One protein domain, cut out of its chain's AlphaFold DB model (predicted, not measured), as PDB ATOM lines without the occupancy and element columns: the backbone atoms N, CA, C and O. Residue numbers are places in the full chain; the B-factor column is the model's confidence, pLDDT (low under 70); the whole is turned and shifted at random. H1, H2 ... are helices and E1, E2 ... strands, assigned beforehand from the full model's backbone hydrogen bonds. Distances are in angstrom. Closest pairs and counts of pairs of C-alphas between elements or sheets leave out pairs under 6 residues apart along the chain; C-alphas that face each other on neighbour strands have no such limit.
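AT A GLANCE: This is residues 2 to 74 of the 95 residues of an uncharacterized protein of Oryza sativa subsp. indica (UniProt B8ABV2). A three-stranded antiparallel sheet, E1 to E3, has helix H1 lying along one face, and a small separate hairpin, E4 and E5, lies beyond it toward one end of the long axis. After that hairpin the printed part folds back, and the short helix H2 comes to the E3 side of the sheet, which it only grazes. The printed part has 73 residues, with two named helices and five named strands in the order H1 E1 E2 E3 E4 E5 H2; the class is mixed, helices and strands. The sheet's order is E1 - E2 - E3, and the second sheet is E4 - E5, also antiparallel. The whole is loose, with a radius of gyration of the C-alphas of 16.3 A, and it spans 53 by 22 by 17 A.

HOW THE PARTS SIT: H1, residues 2 to 12, is on the sheet of E1, residues 19 to 25, E2, residues 28 to 33, and E3, residues 38 to 43, at a height over the sheet of 9.3 A, and makes two layers with it, a helix on one face of a sheet. It lies over E2 and runs along the strands, at 10 degrees to E2 on the local plane. The closest C-alphas of H1 and E2 are those of Ala 6 and Phe 31, 6.2 A apart. E1, E2 and E3 form a meander, each strand the antiparallel neighbour of the one before. In the hairpin E1 and E2, N 22 and O 30 are within hydrogen-bond range at 2.8 A; in the hairpin E2 and E3, N 31 and O 40 are, also at 2.8 A. E4, residues 50 to 53, and E5, residues 59 to 62, form a third hairpin, with N 52 and O 60 at 2.8 A. E3 and E4 are apart. H2, residues 68 to 73, only grazes the sheet of E1 to E3, with its residues 69 to 73; its closest C-alpha pair to E3 is Leu 70 and Phe 43, 7.7 A. Of the O i to N i+4 pairs, 6 of 7 are within hydrogen-bond range in H1 and 0 of 2 in H2, where 3 of 3 O i to N i+3 pairs are.

IN THESE COORDINATES: H1 begins at C-alpha 2, (-24.754, 53.002, -14.840), and is 15.5 A long from first to last C-alpha. E1 measures 18.8 A, E2 17.0 A and E3 16.6 A; E4 and E5 are shorter. H2 ends at C-alpha 73, (-39.071, 50.539, -11.136).

THE WHOLE: The C-alphas of Pro 14 and Asp 56 are the two farthest apart, 53.8 A. The printed part has no cut and no long link. The mean pLDDT of the printed part is 93.7, and no printed residue is under 70.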
ATOM      1  N   TRP A   2     -24.412  52.264 -16.052       96.06
ATOM      2  CA  TRP A   2     -24.754  53.002 -14.840       96.06
ATOM      3  C   TRP A   2     -23.545  53.678 -14.175       96.06
ATOM      4  O   TRP A   2     -23.635  54.853 -13.845       96.06
ATOM      5  N   GLU A   3     -22.393  53.005 -14.074       95.38
ATOM      6  CA  GLU A   3     -21.183  53.560 -13.445       95.38
ATOM      7  C   GLU A   3     -20.705  54.832 -14.149       95.38
ATOM      8  O   GLU A   3     -20.366  55.818 -13.505       95.38
ATOM      9  N   SER A   4     -20.720  54.834 -15.485       96.75
ATOM     10  CA  SER A   4     -20.321  56.001 -16.272       96.75
ATOM     11  C   SER A   4     -21.262  57.183 -16.034       96.75
ATOM     12  O   SER A   4     -20.782  58.302 -15.863       96.75
ATOM     13  N   LEU A   5     -22.577  56.942 -15.978       96.38
ATOM     14  CA  LEU A   5     -23.568  57.979 -15.680       96.38
ATOM     15  C   LEU A   5     -23.442  58.484 -14.236       96.38
ATOM     16  O   LEU A   5     -23.453  59.690 -14.010       96.38
ATOM     17  N   ALA A   6     -23.270  57.584 -13.267       96.50
ATOM     18  CA  ALA A   6     -23.064  57.941 -11.867       96.50
ATOM     19  C   ALA A   6     -21.808  58.810 -11.691       96.50
ATOM     20  O   ALA A   6     -21.874  59.844 -11.033       96.50
ATOM     21  N   CYS A   7     -20.692  58.457 -12.338       96.12
ATOM     22  CA  CYS A   7     -19.475  59.271 -12.339       96.12
ATOM     23  C   CYS A   7     -19.690  60.645 -12.988       96.12
ATOM     24  O   CYS A   7     -19.227  61.647 -12.448       96.12
ATOM     25  N   LEU A   8     -20.406  60.714 -14.117       96.19
ATOM     26  CA  LEU A   8     -20.724  61.982 -14.780       96.19
ATOM     27  C   LEU A   8     -21.571  62.897 -13.884       96.19
ATOM     28  O   LEU A   8     -21.339  64.099 -13.824       96.19
ATOM     29  N   LEU A   9     -22.544  62.341 -13.166       95.62
ATOM     30  CA  LEU A   9     -23.379  63.121 -12.253       95.62
ATOM     31  C   LEU A   9     -22.622  63.509 -10.984       95.62
ATOM     32  O   LEU A   9     -22.767  64.631 -10.513       95.62
ATOM     33  N   TYR A  10     -21.774  62.625 -10.461       95.75
ATOM     34  CA  TYR A  10     -20.909  62.914  -9.321       95.75
ATOM     35  C   TYR A  10     -20.023  64.144  -9.559       95.75
ATOM     36  O   TYR A  10     -19.850  64.960  -8.655       95.75
ATOM     37  N   THR A  11     -19.486  64.325 -10.772       95.19
ATOM     38  CA  THR A  11     -18.664  65.505 -11.087       95.19
ATOM     39  C   THR A  11     -19.475  66.798 -11.175       95.19
ATOM     40  O   THR A  11     -18.901  67.862 -10.939       95.19
ATOM     41  N   ALA A  12     -20.779  66.709 -11.457       94.00
ATOM     42  CA  ALA A  12     -21.703  67.839 -11.521       94.00
ATOM     43  C   ALA A  12     -22.256  68.269 -10.147       94.00
ATOM     44  O   ALA A  12     -22.797  69.369 -10.031       94.00
ATOM     45  N   VAL A  13     -22.123  67.445  -9.098       95.44
ATOM     46  CA  VAL A  13     -22.520  67.829  -7.733       95.44
ATOM     47  C   VAL A  13     -21.482  68.805  -7.147       95.44
ATOM     48  O   VAL A  13     -20.314  68.426  -7.026       95.44
ATOM     49  N   PRO A  14     -21.871  70.035  -6.742       94.50
ATOM     50  CA  PRO A  14     -20.928  71.026  -6.213       94.50
ATOM     51  C   PRO A  14     -20.232  70.566  -4.925       94.50
ATOM     52  O   PRO A  14     -19.004  70.593  -4.838       94.50
ATOM     53  N   ASP A  15     -21.011  70.090  -3.948       95.38
ATOM     54  CA  ASP A  15     -20.499  69.452  -2.737       95.38
ATOM     55  C   ASP A  15     -20.538  67.929  -2.889       95.38
ATOM     56  O   ASP A  15     -21.545  67.264  -2.658       95.38
ATOM     57  N   ARG A  16     -19.407  67.340  -3.273       93.94
ATOM     58  CA  ARG A  16     -19.307  65.891  -3.503       93.94
ATOM     59  C   ARG A  16     -19.560  65.056  -2.247       93.94
ATOM     60  O   ARG A  16     -19.961  63.900  -2.382       93.94
ATOM     61  N   SER A  17     -19.389  65.619  -1.045       94.56
ATOM     62  CA  SER A  17     -19.738  64.932   0.209       94.56
ATOM     63  C   SER A  17     -21.247  64.683   0.329       94.56
ATOM     64  O   SER A  17     -21.691  63.790   1.052       94.56
ATOM     65  N   ARG A  18     -22.045  65.420  -0.456       96.12
ATOM     66  CA  ARG A  18     -23.500  65.297  -0.560       96.12
ATOM     67  C   ARG A  18     -23.955  64.282  -1.611       96.12
ATOM     68  O   ARG A  18     -25.128  64.246  -1.996       96.12
ATOM     69  N   SER A  19     -23.054  63.406  -2.042       97.00
ATOM     70  CA  SER A  19     -23.353  62.280  -2.921       97.00
ATOM     71  C   SER A  19     -22.946  60.955  -2.279       97.00
ATOM     72  O   SER A  19     -22.021  60.900  -1.470       97.00
ATOM     73  N   ARG A  20     -23.658  59.874  -2.608       96.50
ATOM     74  CA  ARG A  20     -23.351  58.532  -2.097       96.50
ATOM     75  C   ARG A  20     -23.659  57.450  -3.115       96.50
ATOM     76  O   ARG A  20     -24.640  57.556  -3.852       96.50
ATOM     77  N   VAL A  21     -22.855  56.393  -3.083       96.88
ATOM     78  CA  VAL A  21     -23.135  55.116  -3.743       96.88
ATOM     79  C   VAL A  21     -23.506  54.097  -2.672       96.88
ATOM     80  O   VAL A  21     -22.866  54.036  -1.624       96.88
ATOM     81  N   LEU A  22     -24.568  53.339  -2.919       95.62
ATOM     82  CA  LEU A  22     -25.046  52.266  -2.059       95.62
ATOM     83  C   LEU A  22     -25.116  50.979  -2.883       95.62
ATOM     84  O   LEU A  22     -25.923  50.881  -3.811       95.62
ATOM     85  N   ASP A  23     -24.300  49.997  -2.517       93.94
ATOM     86  CA  ASP A  23     -24.398  48.626  -3.013       93.94
ATOM     87  C   ASP A  23     -25.415  47.873  -2.151       93.94
ATOM     88  O   ASP A  23     -25.090  47.338  -1.092       93.94
ATOM     89  N   VAL A  24     -26.685  47.908  -2.558       92.81
ATOM     90  CA  VAL A  24     -27.792  47.336  -1.775       92.81
ATOM     91  C   VAL A  24     -27.782  45.811  -1.859       92.81
ATOM     92  O   VAL A  24     -28.042  45.128  -0.870       92.81
ATOM     93  N   ALA A  25     -27.492  45.283  -3.044       90.12
ATOM     94  CA  ALA A  25     -27.307  43.866  -3.311       90.12
ATOM     95  C   ALA A  25     -26.371  43.694  -4.517       90.12
ATOM     96  O   ALA A  25     -26.052  44.660  -5.211       90.12
ATOM     97  N   SER A  26     -25.952  42.459  -4.806       86.38
ATOM     98  CA  SER A  26     -25.100  42.168  -5.969       86.38
ATOM     99  C   SER A  26     -25.724  42.597  -7.302       86.38
ATOM    100  O   SER A  26     -25.006  42.888  -8.251       86.38
ATOM    101  N   ASP A  27     -27.052  42.635  -7.368       89.19
ATOM    102  CA  ASP A  27     -27.864  42.978  -8.533       89.19
ATOM    103  C   ASP A  27     -28.544  44.353  -8.416       89.19
ATOM    104  O   ASP A  27     -29.339  44.709  -9.287       89.19
ATOM    105  N   TYR A  28     -28.259  45.125  -7.360       93.06
ATOM    106  CA  TYR A  28     -28.940  46.392  -7.104       93.06
ATOM    107  C   TYR A  28     -28.018  47.456  -6.503       93.06
ATOM    108  O   TYR A  28     -27.549  47.330  -5.368       93.06
ATOM    109  N   ARG A  29     -27.802  48.541  -7.255       95.38
ATOM    110  CA  ARG A  29     -26.958  49.680  -6.857       95.38
ATOM    111  C   ARG A  29     -27.697  51.003  -6.985       95.38
ATOM    112  O   ARG A  29     -28.511  51.180  -7.888       95.38
ATOM    113  N   ILE A  30     -27.372  51.948  -6.108       96.88
ATOM    114  CA  ILE A  30     -27.985  53.281  -6.077       96.88
ATOM    115  C   ILE A  30     -26.892  54.340  -5.988       96.88
ATOM    116  O   ILE A  30     -26.074  54.316  -5.075       96.88
ATOM    117  N   PHE A  31     -26.922  55.318  -6.887       97.88
ATOM    118  CA  PHE A  31     -26.235  56.594  -6.730       97.88
ATOM    119  C   PHE A  31     -27.271  57.631  -6.302       97.88
ATOM    120  O   PHE A  31     -28.351  57.690  -6.884       97.88
ATOM    121  N   ARG A  32     -26.972  58.444  -5.288       97.94
ATOM    122  CA  ARG A  32     -27.875  59.504  -4.821       97.94
ATOM    123  C   ARG A  32     -27.132  60.824  -4.676       97.94
ATOM    124  O   ARG A  32     -26.169  60.898  -3.915       97.94
ATOM    125  N   ALA A  33     -27.633  61.855  -5.350       97.56
ATOM    126  CA  ALA A  33     -27.208  63.243  -5.216       97.56
ATOM    127  C   ALA A  33     -28.224  63.983  -4.333       97.56
ATOM    128  O   ALA A  33     -29.332  64.305  -4.768       97.56
ATOM    129  N   MET A  34     -27.877  64.193  -3.061       95.62
ATOM    130  CA  MET A  34     -28.849  64.582  -2.033       95.62
ATOM    131  C   MET A  34     -29.369  66.012  -2.205       95.62
ATOM    132  O   MET A  34     -30.543  66.250  -1.946       95.62
ATOM    133  N   ASP A  35     -28.540  66.935  -2.694       94.56
ATOM    134  CA  ASP A  35     -28.933  68.341  -2.900       94.56
ATOM    135  C   ASP A  35     -29.924  68.529  -4.052       94.56
ATOM    136  O   ASP A  35     -30.643  69.521  -4.101       94.56
ATOM    137  N   TYR A  36     -29.992  67.548  -4.950       95.06
ATOM    138  CA  TYR A  36     -30.897  67.544  -6.098       95.06
ATOM    139  C   TYR A  36     -32.104  66.629  -5.895       95.06
ATOM    140  O   TYR A  36     -32.926  66.511  -6.796       95.06
ATOM    141  N   ASN A  37     -32.187  65.935  -4.751       95.00
ATOM    142  CA  ASN A  37     -33.156  64.863  -4.521       95.00
ATOM    143  C   ASN A  37     -33.220  63.855  -5.693       95.00
ATOM    144  O   ASN A  37     -34.287  63.385  -6.074       95.00
ATOM    145  N   CYS A  38     -32.063  63.549  -6.285       96.06
ATOM    146  CA  CYS A  38     -31.949  62.714  -7.478       96.06
ATOM    147  C   CYS A  38     -31.297  61.374  -7.122       96.06
ATOM    148  O   CYS A  38     -30.272  61.340  -6.425       96.06
ATOM    149  N   SER A  39     -31.871  60.268  -7.604       96.75
ATOM    150  CA  SER A  39     -31.220  58.958  -7.606       96.75
ATOM    151  C   SER A  39     -31.070  58.395  -9.012       96.75
ATOM    152  O   SER A  39     -31.887  58.625  -9.898       96.75
ATOM    153  N   VAL A  40     -29.994  57.636  -9.201       97.25
ATOM    154  CA  VAL A  40     -29.762  56.810 -10.383       97.25
ATOM    155  C   VAL A  40     -29.546  55.387  -9.909       97.25
ATOM    156  O   VAL A  40     -28.598  55.093  -9.178       97.25
ATOM    157  N   GLU A  41     -30.434  54.500 -10.328       95.81
ATOM    158  CA  GLU A  41     -30.550  53.150  -9.788       95.81
ATOM    159  C   GLU A  41     -30.278  52.120 -10.882       95.81
ATOM    160  O   GLU A  41     -30.680  52.288 -12.033       95.81
ATOM    161  N   PHE A  42     -29.549  51.066 -10.530       95.19
ATOM    162  CA  PHE A  42     -29.212  49.974 -11.432       95.19
ATOM    163  C   PHE A  42     -29.770  48.670 -10.904       95.19
ATOM    164  O   PHE A  42     -29.401  48.248  -9.813       95.19
ATOM    165  N   PHE A  43     -30.590  48.022 -11.724       93.69
ATOM    166  CA  PHE A  43     -31.100  46.681 -11.494       93.69
ATOM    167  C   PHE A  43     -30.499  45.739 -12.530       93.69
ATOM    168  O   PHE A  43     -30.694  45.924 -13.735       93.69
ATOM    169  N   TRP A  44     -29.793  44.710 -12.077       92.56
ATOM    170  CA  TRP A  44     -29.312  43.668 -12.966       92.56
ATOM    171  C   TRP A  44     -30.484  42.768 -13.369       92.56
ATOM    172  O   TRP A  44     -30.988  41.960 -12.595       92.56
ATOM    173  N   SER A  45     -30.946  42.936 -14.606       93.31
ATOM    174  CA  SER A  45     -31.979  42.104 -15.221       93.31
ATOM    175  C   SER A  45     -31.588  41.841 -16.676       93.31
ATOM    176  O   SER A  45     -32.031  42.544 -17.584       93.31
ATOM    177  N   PRO A  46     -30.699  40.864 -16.932       93.00
ATOM    178  CA  PRO A  46     -30.021  40.722 -18.221       93.00
ATOM    179  C   PRO A  46     -30.973  40.430 -19.380       93.00
ATOM    180  O   PRO A  46     -30.634  40.733 -20.522       93.00
ATOM    181  N   PHE A  47     -32.145  39.857 -19.092       94.38
ATOM    182  CA  PHE A  47     -33.175  39.513 -20.072       94.38
ATOM    183  C   PHE A  47     -34.432  40.379 -19.965       94.38
ATOM    184  O   PHE A  47     -35.313  40.233 -20.803       94.38
ATOM    185  N   LEU A  48     -34.555  41.230 -18.937       94.81
ATOM    186  CA  LEU A  48     -35.767  41.991 -18.571       94.81
ATOM    187  C   LEU A  48     -37.005  41.145 -18.224       94.81
ATOM    188  O   LEU A  48     -37.915  41.634 -17.562       94.81
ATOM    189  N   VAL A  49     -37.014  39.873 -18.606       95.19
ATOM    190  CA  VAL A  49     -38.036  38.875 -18.307       95.19
ATOM    191  C   VAL A  49     -37.510  37.830 -17.330       95.19
ATOM    192  O   VAL A  49     -36.305  37.699 -17.095       95.19
ATOM    193  N   THR A  50     -38.428  37.069 -16.746       94.56
ATOM    194  CA  THR A  50     -38.109  36.034 -15.771       94.56
ATOM    195  C   THR A  50     -37.361  34.895 -16.446       94.56
ATOM    196  O   THR A  50     -37.833  34.290 -17.408       94.56
ATOM    197  N   LEU A  51     -36.196  34.570 -15.897       92.38
ATOM    198  CA  LEU A  51     -35.460  33.365 -16.224       92.38
ATOM    199  C   LEU A  51     -35.755  32.300 -15.169       92.38
ATOM    200  O   LEU A  51     -35.320  32.403 -14.023       92.38
ATOM    201  N   GLU A  52     -36.467  31.261 -15.569       92.31
ATOM    202  CA  GLU A  52     -36.771  30.119 -14.720       92.31
ATOM    203  C   GLU A  52     -35.673  29.060 -14.847       92.31
ATOM    204  O   GLU A  52     -35.249  28.724 -15.953       92.31
ATOM    205  N   THR A  53     -35.224  28.524 -13.709       90.56
ATOM    206  CA  THR A  53     -34.376  27.326 -13.660       90.56
ATOM    207  C   THR A  53     -35.220  26.166 -13.153       90.56
ATOM    208  O   THR A  53     -35.729  26.212 -12.034       90.56
ATOM    209  N   LYS A  54     -35.389  25.139 -13.983       90.12
ATOM    210  CA  LYS A  54     -36.157  23.936 -13.656       90.12
ATOM    211  C   LYS A  54     -35.334  22.978 -12.791       90.12
ATOM    212  O   LYS A  54     -34.120  23.125 -12.645       90.12
ATOM    213  N   GLN A  55     -35.996  21.969 -12.224       92.31
ATOM    214  CA  GLN A  55     -35.362  20.961 -11.359       92.31
ATOM    215  C   GLN A  55     -34.229  20.195 -12.058       92.31
ATOM    216  O   GLN A  55     -33.217  19.882 -11.438       92.31
ATOM    217  N   ASP A  56     -34.367  19.956 -13.362       92.75
ATOM    218  CA  ASP A  56     -33.358  19.324 -14.220       92.75
ATOM    219  C   ASP A  56     -32.207  20.274 -14.619       92.75
ATOM    220  O   ASP A  56     -31.380  19.933 -15.463       92.75
ATOM    221  N   ARG A  57     -32.136  21.465 -14.005       87.38
ATOM    222  CA  ARG A  57     -31.182  22.551 -14.285       87.38
ATOM    223  C   ARG A  57     -31.311  23.169 -15.675       87.38
ATOM    224  O   ARG A  57     -30.479  24.002 -16.044       87.38
ATOM    225  N   THR A  58     -32.351  22.829 -16.435       88.88
ATOM    226  CA  THR A  58     -32.652  23.548 -17.671       88.88
ATOM    227  C   THR A  58     -33.166  24.943 -17.349       88.88
ATOM    228  O   THR A  58     -33.761  25.202 -16.300       88.88
ATOM    229  N   ARG A  59     -32.893  25.874 -18.257       89.00
ATOM    230  CA  ARG A  59     -33.217  27.285 -18.098       89.00
ATOM    231  C   ARG A  59     -34.136  27.732 -19.221       89.00
ATOM    232  O   ARG A  59     -33.865  27.432 -20.379       89.00
ATOM    233  N   ALA A  60     -35.195  28.453 -18.877       91.62
ATOM    234  CA  ALA A  60     -36.169  28.962 -19.834       91.62
ATOM    235  C   ALA A  60     -36.533  30.414 -19.515       91.62
ATOM    236  O   ALA A  60     -36.713  30.777 -18.354       91.62
ATOM    237  N   LEU A  61     -36.643  31.242 -20.553       94.00
ATOM    238  CA  LEU A  61     -37.162  32.602 -20.429       94.00
ATOM    239  C   LEU A  61     -38.690  32.569 -20.514       94.00
ATOM    240  O   LEU A  61     -39.242  32.018 -21.466       94.00
ATOM    241  N   LYS A  62     -39.364  33.182 -19.542       95.50
ATOM    242  CA  LYS A  62     -40.810  33.428 -19.567       95.50
ATOM    243  C   LYS A  62     -41.061  34.818 -20.131       95.50
ATOM    244  O   LYS A  62     -41.001  35.800 -19.399       95.50
ATOM    245  N   LEU A  63     -41.260  34.898 -21.446       95.06
ATOM    246  CA  LEU A  63     -41.290  36.164 -22.193       95.06
ATOM    247  C   LEU A  63     -42.448  37.095 -21.795       95.06
ATOM    248  O   LEU A  63     -42.379  38.297 -22.027       95.06
ATOM    249  N   ASP A  64     -43.489  36.541 -21.190       95.50
ATOM    250  CA  ASP A  64     -44.691  37.213 -20.702       95.50
ATOM    251  C   ASP A  64     -44.627  37.574 -19.207       95.50
ATOM    252  O   ASP A  64     -45.561  38.175 -18.677       95.50
ATOM    253  N   GLN A  65     -43.531  37.244 -18.513       95.75
ATOM    254  CA  GLN A  65     -43.408  37.435 -17.070       95.75
ATOM    255  C   GLN A  65     -42.219  38.328 -16.705       95.75
ATOM    256  O   GLN A  65     -41.058  37.944 -16.860       95.75
ATOM    257  N   LEU A  66     -42.492  39.483 -16.094       93.25
ATOM    258  CA  LEU A  66     -41.451  40.341 -15.525       93.25
ATOM    259  C   LEU A  66     -40.908  39.763 -14.202       93.25
ATOM    260  O   LEU A  66     -41.677  39.200 -13.418       93.25
ATOM    261  N   PRO A  67     -39.600  39.903 -13.916       91.56
ATOM    262  CA  PRO A  67     -39.046  39.589 -12.606       91.56
ATOM    263  C   PRO A  67     -39.666  40.475 -11.525       91.56
ATOM    264  O   PRO A  67     -39.821  41.681 -11.718       91.56
ATOM    265  N   ALA A  68     -39.921  39.906 -10.344       89.12
ATOM    266  CA  ALA A  68     -40.474  40.650  -9.208       89.12
ATOM    267  C   ALA A  68     -39.604  41.850  -8.785       89.12
ATOM    268  O   ALA A  68     -40.109  42.823  -8.234       89.12
ATOM    269  N   THR A  69     -38.297  41.817  -9.060       84.50
ATOM    270  CA  THR A  69     -37.382  42.931  -8.778       84.50
ATOM    271  C   THR A  69     -37.705  44.192  -9.580       84.50
ATOM    272  O   THR A  69     -37.451  45.286  -9.081       84.50
ATOM    273  N   LEU A  70     -38.311  44.066 -10.770       88.38
ATOM    274  CA  LEU A  70     -38.684  45.210 -11.608       88.38
ATOM    275  C   LEU A  70     -39.894  45.982 -11.072       88.38
ATOM    276  O   LEU A  70     -40.121  47.108 -11.497       88.38
ATOM    277  N   GLU A  71     -40.626  45.450 -10.091       88.06
ATOM    278  CA  GLU A  71     -41.681  46.202  -9.396       88.06
ATOM    279  C   GLU A  71     -41.137  47.474  -8.728       88.06
ATOM    280  O   GLU A  71     -41.841  48.479  -8.641       88.06
ATOM    281  N   LYS A  72     -39.854  47.474  -8.338       87.19
ATOM    282  CA  LYS A  72     -39.160  48.647  -7.782       87.19
ATOM    283  C   LYS A  72     -38.982  49.787  -8.789       87.19
ATOM    284  O   LYS A  72     -38.718  50.906  -8.374       87.19
ATOM    285  N   LEU A  73     -39.131  49.518 -10.089       89.94
ATOM    286  CA  LEU A  73     -39.071  50.539 -11.136       89.94
ATOM    287  C   LEU A  73     -40.346  51.388 -11.212       89.94
ATOM    288  O   LEU A  73     -40.357  52.418 -11.886       89.94
ATOM    289  N   ARG A  74     -41.437  50.962 -10.561       91.25
ATOM    290  CA  ARG A  74     -42.679  51.738 -10.541       91.25
ATOM    291  C   ARG A  74     -42.427  53.096  -9.887       91.25
ATOM    292  O   ARG A  74     -41.971  53.166  -8.751       91.25
TER     293      ARG A  74